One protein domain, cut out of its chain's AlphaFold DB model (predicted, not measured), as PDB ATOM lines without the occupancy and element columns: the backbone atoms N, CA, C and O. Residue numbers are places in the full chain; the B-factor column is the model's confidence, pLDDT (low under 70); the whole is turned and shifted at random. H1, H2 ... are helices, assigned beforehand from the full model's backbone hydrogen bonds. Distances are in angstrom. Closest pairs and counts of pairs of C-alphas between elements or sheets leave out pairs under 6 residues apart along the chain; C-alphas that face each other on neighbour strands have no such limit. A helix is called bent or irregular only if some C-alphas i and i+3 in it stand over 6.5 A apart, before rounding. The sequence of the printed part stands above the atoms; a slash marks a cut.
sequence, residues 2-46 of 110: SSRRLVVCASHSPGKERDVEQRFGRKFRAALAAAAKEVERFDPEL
ATOM      1  N   SER A   2       7.920 -51.807  57.091       61.12
ATOM      2  CA  SER A   2       7.165 -50.665  57.623       61.12
ATOM      3  C   SER A   2       5.828 -50.582  56.889       61.12
ATOM      4  O   SER A   2       5.814 -50.396  55.672       61.12
ATOM      5  N   SER A   3       4.713 -50.766  57.597       86.25
ATOM      6  CA  SER A   3       3.379 -50.584  57.021       86.25
ATOM      7  C   SER A   3       3.157 -49.098  56.746       86.25
ATOM      8  O   SER A   3       2.865 -48.331  57.667       86.25
ATOM      9  N   ARG A   4       3.320 -48.678  55.485       94.81
ATOM     10  CA  ARG A   4       2.981 -47.313  55.058       94.81
ATOM     11  C   ARG A   4       1.489 -47.072  55.299       94.81
ATOM     12  O   ARG A   4       0.674 -47.970  55.108       94.81
ATOM     13  N   ARG A   5       1.129 -45.861  55.725       96.06
ATOM     14  CA  ARG A   5      -0.261 -45.442  55.958       96.06
ATOM     15  C   ARG A   5      -0.481 -44.083  55.311       96.06
ATOM     16  O   ARG A   5       0.369 -43.207  55.441       96.06
ATOM     17  N   LEU A   6      -1.626 -43.918  54.660       97.19
ATOM     18  CA  LEU A   6      -2.098 -42.651  54.115       97.19
ATOM     19  C   LEU A   6      -3.484 -42.363  54.695       97.19
ATOM     20  O   LEU A   6      -4.329 -43.252  54.751       97.19
ATOM     21  N   VAL A   7      -3.711 -41.121  55.118       97.44
ATOM     22  CA  VAL A   7      -5.026 -40.635  55.542       97.44
ATOM     23  C   VAL A   7      -5.455 -39.541  54.578       97.44
ATOM     24  O   VAL A   7      -4.728 -38.572  54.373       97.44
ATOM     25  N   VAL A   8      -6.644 -39.699  53.997       97.38
ATOM     26  CA  VAL A   8      -7.261 -38.711  53.111       97.38
ATOM     27  C   VAL A   8      -8.610 -38.315  53.684       97.38
ATOM     28  O   VAL A   8      -9.432 -39.168  54.014       97.38
ATOM     29  N   CYS A   9      -8.852 -37.011  53.772       95.94
ATOM     30  CA  CYS A   9     -10.148 -36.459  54.134       95.94
ATOM     31  C   CYS A   9     -10.738 -35.754  52.913       95.94
ATOM     32  O   CYS A   9     -10.133 -34.832  52.368       95.94
ATOM     33  N   ALA A  10     -11.926 -36.180  52.493       93.12
ATOM     34  CA  ALA A  10     -12.633 -35.603  51.359       93.12
ATOM     35  C   ALA A  10     -14.094 -35.330  51.726       93.12
ATOM     36  O   ALA A  10     -14.727 -36.095  52.456       93.12
ATOM     37  N   SER A  11     -14.642 -34.234  51.203       90.94
ATOM     38  CA  SER A  11     -16.077 -33.966  51.307       90.94
ATOM     39  C   SER A  11     -16.854 -34.963  50.449       90.94
ATOM     40  O   SER A  11     -16.525 -35.145  49.278       90.94
ATOM     41  N   HIS A  12     -17.914 -35.550  51.008       89.19
ATOM     42  CA  HIS A  12     -18.879 -36.383  50.282       89.19
ATOM     43  C   HIS A  12     -20.176 -35.620  49.949       89.19
ATOM     44  O   HIS A  12     -21.219 -36.227  49.716       89.19
ATOM     45  N   SER A  13     -20.146 -34.280  49.959       85.56
ATOM     46  CA  SER A  13     -21.325 -33.475  49.624       85.56
ATOM     47  C   SER A  13     -21.793 -33.750  48.187       85.56
ATOM     48  O   SER A  13     -20.987 -33.651  47.255       85.56
ATOM     49  N   PRO A  14     -23.101 -33.987  47.960       84.19
ATOM     50  CA  PRO A  14     -23.634 -34.243  46.623       84.19
ATOM     51  C   PRO A  14     -23.644 -32.988  45.738       84.19
ATOM     52  O   PRO A  14     -23.945 -33.069  44.550       84.19
ATOM     53  N   GLY A  15     -23.333 -31.805  46.287       84.12
ATOM     54  CA  GLY A  15     -23.402 -30.532  45.564       84.12
ATOM     55  C   GLY A  15     -22.535 -30.485  44.300       84.12
ATOM     56  O   GLY A  15     -22.938 -29.864  43.320       84.12
ATOM     57  N   LYS A  16     -21.393 -31.194  44.284       84.62
ATOM     58  CA  LYS A  16     -20.501 -31.287  43.112       84.62
ATOM     59  C   LYS A  16     -21.217 -31.849  41.880       84.62
ATOM     60  O   LYS A  16     -20.971 -31.372  40.775       84.62
ATOM     61  N   GLU A  17     -22.105 -32.819  42.081       83.50
ATOM     62  CA  GLU A  17     -22.778 -33.514  40.978       83.50
ATOM     63  C   GLU A  17     -24.020 -32.779  40.481       83.50
ATOM     64  O   GLU A  17     -24.523 -33.091  39.409       83.50
ATOM     65  N   ARG A  18     -24.486 -31.760  41.216       84.06
ATOM     66  CA  ARG A  18     -25.580 -30.885  40.767       84.06
ATOM     67  C   ARG A  18     -25.117 -29.859  39.730       84.06
ATOM     68  O   ARG A  18     -25.903 -29.443  38.890       84.06
ATOM     69  N   ASP A  19     -23.851 -29.448  39.788       87.56
ATOM     70  CA  ASP A  19     -23.228 -28.536  38.821       87.56
ATOM     71  C   ASP A  19     -22.638 -29.335  37.648       87.56
ATOM     72  O   ASP A  19     -21.429 -29.578  37.575       87.56
ATOM     73  N   VAL A  20     -23.523 -29.789  36.757       83.56
ATOM     74  CA  VAL A  20     -23.187 -30.638  35.599       83.56
ATOM     75  C   VAL A  20     -22.306 -29.926  34.568       83.56
ATOM     76  O   VAL A  20     -21.480 -30.563  33.921       83.56
ATOM     77  N   GLU A  21     -22.413 -28.598  34.470       88.88
ATOM     78  CA  GLU A  21     -21.577 -27.755  33.601       88.88
ATOM     79  C   GLU A  21     -20.184 -27.488  34.193       88.88
ATOM     80  O   GLU A  21     -19.326 -26.897  33.537       88.88
ATOM     81  N   GLN A  22     -19.946 -27.896  35.446       88.50
ATOM     82  CA  GLN A  22     -18.717 -27.624  36.198       88.50
ATOM     83  C   GLN A  22     -18.352 -26.132  36.247       88.50
ATOM     84  O   GLN A  22     -17.173 -25.752  36.291       88.50
ATOM     85  N   ARG A  23     -19.363 -25.257  36.243       91.12
ATOM     86  CA  ARG A  23     -19.163 -23.807  36.240       91.12
ATOM     87  C   ARG A  23     -18.556 -23.339  37.561       91.12
ATOM     88  O   ARG A  23     -17.752 -22.399  37.566       91.12
ATOM     89  N   PHE A  24     -18.881 -24.029  38.655       90.81
ATOM     90  CA  PHE A  24     -18.490 -23.698  40.017       90.81
ATOM     91  C   PHE A  24     -17.565 -24.756  40.638       90.81
ATOM     92  O   PHE A  24     -17.320 -25.844  40.110       90.81
ATOM     93  N   GLY A  25     -16.981 -24.414  41.791       91.25
ATOM     94  CA  GLY A  25     -16.206 -25.368  42.585       91.25
ATOM     95  C   GLY A  25     -14.921 -25.876  41.918       91.25
ATOM     96  O   GLY A  25     -14.410 -26.913  42.329       91.25
ATOM     97  N   ARG A  26     -14.358 -25.174  40.924       92.62
ATOM     98  CA  ARG A  26     -13.158 -25.628  40.187       92.62
ATOM     99  C   ARG A  26     -11.980 -25.954  41.108       92.62
ATOM    100  O   ARG A  26     -11.371 -27.008  40.968       92.62
ATOM    101  N   LYS A  27     -11.712 -25.099  42.106       93.94
ATOM    102  CA  LYS A  27     -10.676 -25.343  43.127       93.94
ATOM    103  C   LYS A  27     -10.960 -26.608  43.945       93.94
ATOM    104  O   LYS A  27     -10.049 -27.384  44.198       93.94
ATOM    105  N   PHE A  28     -12.219 -26.830  44.324       93.19
ATOM    106  CA  PHE A  28     -12.639 -28.031  45.048       93.19
ATOM    107  C   PHE A  28     -12.453 -29.298  44.199       93.19
ATOM    108  O   PHE A  28     -11.860 -30.264  44.667       93.19
ATOM    109  N   ARG A  29     -12.883 -29.273  42.932       92.31
ATOM    110  CA  ARG A  29     -12.705 -30.388  41.985       92.31
ATOM    111  C   ARG A  29     -11.224 -30.696  41.750       92.31
ATOM    112  O   ARG A  29     -10.842 -31.860  41.784       92.31
ATOM    113  N   ALA A  30     -10.393 -29.667  41.580       94.19
ATOM    114  CA  ALA A  30      -8.949 -29.823  41.423       94.19
ATOM    115  C   ALA A  30      -8.294 -30.438  42.672       94.19
ATOM    116  O   ALA A  30      -7.472 -31.341  42.545       94.19
ATOM    117  N   ALA A  31      -8.691 -30.003  43.872       95.50
ATOM    118  CA  ALA A  31      -8.200 -30.576  45.125       95.50
ATOM    119  C   ALA A  31      -8.617 -32.048  45.290       95.50
ATOM    120  O   ALA A  31      -7.792 -32.877  45.666       95.50
ATOM    121  N   LEU A  32      -9.864 -32.391  44.948       94.56
ATOM    122  CA  LEU A  32     -10.340 -33.774  44.980       94.56
ATOM    123  C   LEU A  32      -9.591 -34.657  43.968       94.56
ATOM    124  O   LEU A  32      -9.197 -35.768  44.306       94.56
ATOM    125  N   ALA A  33      -9.330 -34.147  42.761       94.94
ATOM    126  CA  ALA A  33      -8.537 -34.849  41.754       94.94
ATOM    127  C   ALA A  33      -7.074 -35.043  42.190       94.94
ATOM    128  O   ALA A  33      -6.481 -36.083  41.914       94.94
ATOM    129  N   ALA A  34      -6.482 -34.068  42.885       97.31
ATOM    130  CA  ALA A  34      -5.143 -34.211  43.449       97.31
ATOM    131  C   ALA A  34      -5.107 -35.290  44.543       97.31
ATOM    132  O   ALA A  34      -4.228 -36.147  44.513       97.31
ATOM    133  N   ALA A  35      -6.090 -35.297  45.449       97.44
ATOM    134  CA  ALA A  35      -6.219 -36.324  46.480       97.44
ATOM    135  C   ALA A  35      -6.426 -37.727  45.883       97.44
ATOM    136  O   ALA A  35      -5.797 -38.676  46.338       97.44
ATOM    137  N   ALA A  36      -7.240 -37.859  44.829       97.19
ATOM    138  CA  ALA A  36      -7.411 -39.127  44.117       97.19
ATOM    139  C   ALA A  36      -6.076 -39.647  43.556       97.19
ATOM    140  O   ALA A  36      -5.716 -40.795  43.796       97.19
ATOM    141  N   LYS A  37      -5.281 -38.774  42.922       98.44
ATOM    142  CA  LYS A  37      -3.945 -39.129  42.415       98.44
ATOM    143  C   LYS A  37      -2.962 -39.538  43.518       98.44
ATOM    144  O   LYS A  37      -2.080 -40.352  43.264       98.44
ATOM    145  N   GLU A  38      -3.060 -38.958  44.716       97.94
ATOM    146  CA  GLU A  38      -2.263 -39.390  45.878       97.94
ATOM    147  C   GLU A  38      -2.646 -40.808  46.318       97.94
ATOM    148  O   GLU A  38      -1.764 -41.627  46.564       97.94
ATOM    149  N   VAL A  39      -3.947 -41.123  46.366       98.06
ATOM    150  CA  VAL A  39      -4.432 -42.474  46.694       98.06
ATOM    151  C   VAL A  39      -3.980 -43.489  45.643       98.06
ATOM    152  O   VAL A  39      -3.470 -44.542  46.009       98.06
ATOM    153  N   GLU A  40      -4.092 -43.157  44.355       98.12
ATOM    154  CA  GLU A  40      -3.615 -44.008  43.254       98.12
ATOM    155  C   GLU A  40      -2.106 -44.270  43.344       98.12
ATOM    156  O   GLU A  40      -1.670 -45.408  43.218       98.12
ATOM    157  N   ARG A  41      -1.295 -43.237  43.621       98.06
ATOM    158  CA  ARG A  41       0.158 -43.395  43.821       98.06
ATOM    159  C   ARG A  41       0.511 -44.198  45.066       98.06
ATOM    160  O   ARG A  41       1.564 -44.832  45.106       98.06
ATOM    161  N   PHE A  42      -0.299 -44.092  46.114       97.75
ATOM    162  CA  PHE A  42      -0.072 -44.825  47.351       97.75
ATOM    163  C   PHE A  42      -0.262 -46.333  47.160       97.75
ATOM    164  O   PHE A  42       0.481 -47.087  47.797       97.75
ATOM    165  N   ASP A  43      -1.186 -46.709  46.265       97.44
ATOM    166  CA  ASP A  43      -1.554 -48.080  45.899       97.44
ATOM    167  C   ASP A  43      -1.998 -48.908  47.122       97.44
ATOM    168  O   ASP A  43      -1.258 -49.762  47.619       97.44
ATOM    169  N   PRO A  44      -3.162 -48.583  47.725       96.25
ATOM    170  CA  PRO A  44      -3.604 -49.233  48.951       96.25
ATOM    171  C   PRO A  44      -4.100 -50.661  48.700       96.25
ATOM    172  O   PRO A  44      -5.059 -50.876  47.966       96.25
ATOM    173  N   GLU A  45      -3.554 -51.619  49.449       95.19
ATOM    174  CA  GLU A  45      -4.094 -52.988  49.521       95.19
ATOM    175  C   GLU A  45      -5.413 -53.058  50.318       95.19
ATOM    176  O   GLU A  45      -6.220 -53.968  50.134       95.19
ATOM    177  N   LEU A  46      -5.645 -52.093  51.216       94.31
ATOM    178  CA  LEU A  46      -6.854 -51.983  52.032       94.31
ATOM    179  C   LEU A  46      -7.256 -50.517  52.212       94.31
ATOM    180  O   LEU A  46      -6.453 -49.690  52.646       94.31
TER     181      LEU A  46
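What this domain is: This is residues 2 to 46 of the 110 residues of the protein "Catalytic LigB subunit of aromatic ring-opening dioxygenase family protein" of Mycobacterium xenopi 4042 (UniProt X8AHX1). A long stretch with no named element, residues 2 to 14, runs along most of a narrow rod; the chain then turns round at one end through the small helix H1 and a loop, and folds back beside that stretch as one long helix, H2. Residues 17 to 23 stick out at the turning end. The printed part has 45 residues with two named helices, H1 then H2, and no named strand; the class is all helix, although under half of the residues, 21 of the 45, are in named elements. It is loose, with a radius of gyration of the C-alphas of 13.2 A, and spans 43 by 15 by 13 A.

Where its parts are: The printed part begins at Ser 2, whose C-alpha is at (7.165, -50.665, 57.623). Residues 2 to 14 lead to H1, residues 15 to 18, with C-alpha 15 at (-23.402, -30.532, 45.564). H2, residues 26 to 42, is 24.3 A from first to last C-alpha and runs from C-alpha 26 at (-13.158, -25.628, 40.187) to C-alpha 42 at (-0.072, -44.825, 47.351). Residues 43 to 46 follow it.

How they stand to each other: H1 and H2 are close but not clearly touching, with 1 pair of C-alphas within 8 A. Their closest C-alphas, those of Lys 16 and Arg 29, are 7.9 A apart, while their centres are 16.6 A apart. A short link of 7 residues joins them. In H2 every O i to N i+4 pair is within hydrogen-bond range; H1, with 4 residues, is too short for such a pair, and its 1 O i to N i+3 pair is within range. Neither helix is bent.

The domain as a whole: The two C-alphas farthest apart, those of Ser 2 and Glu 21, are 43.9 A apart, while the first and last printed C-alphas, those of Ser 2 and Leu 46, are 15.2 A apart. The printed part has no cut. The mean pLDDT of the printed part is 92.0, and residue 2 is the one printed residue under 70.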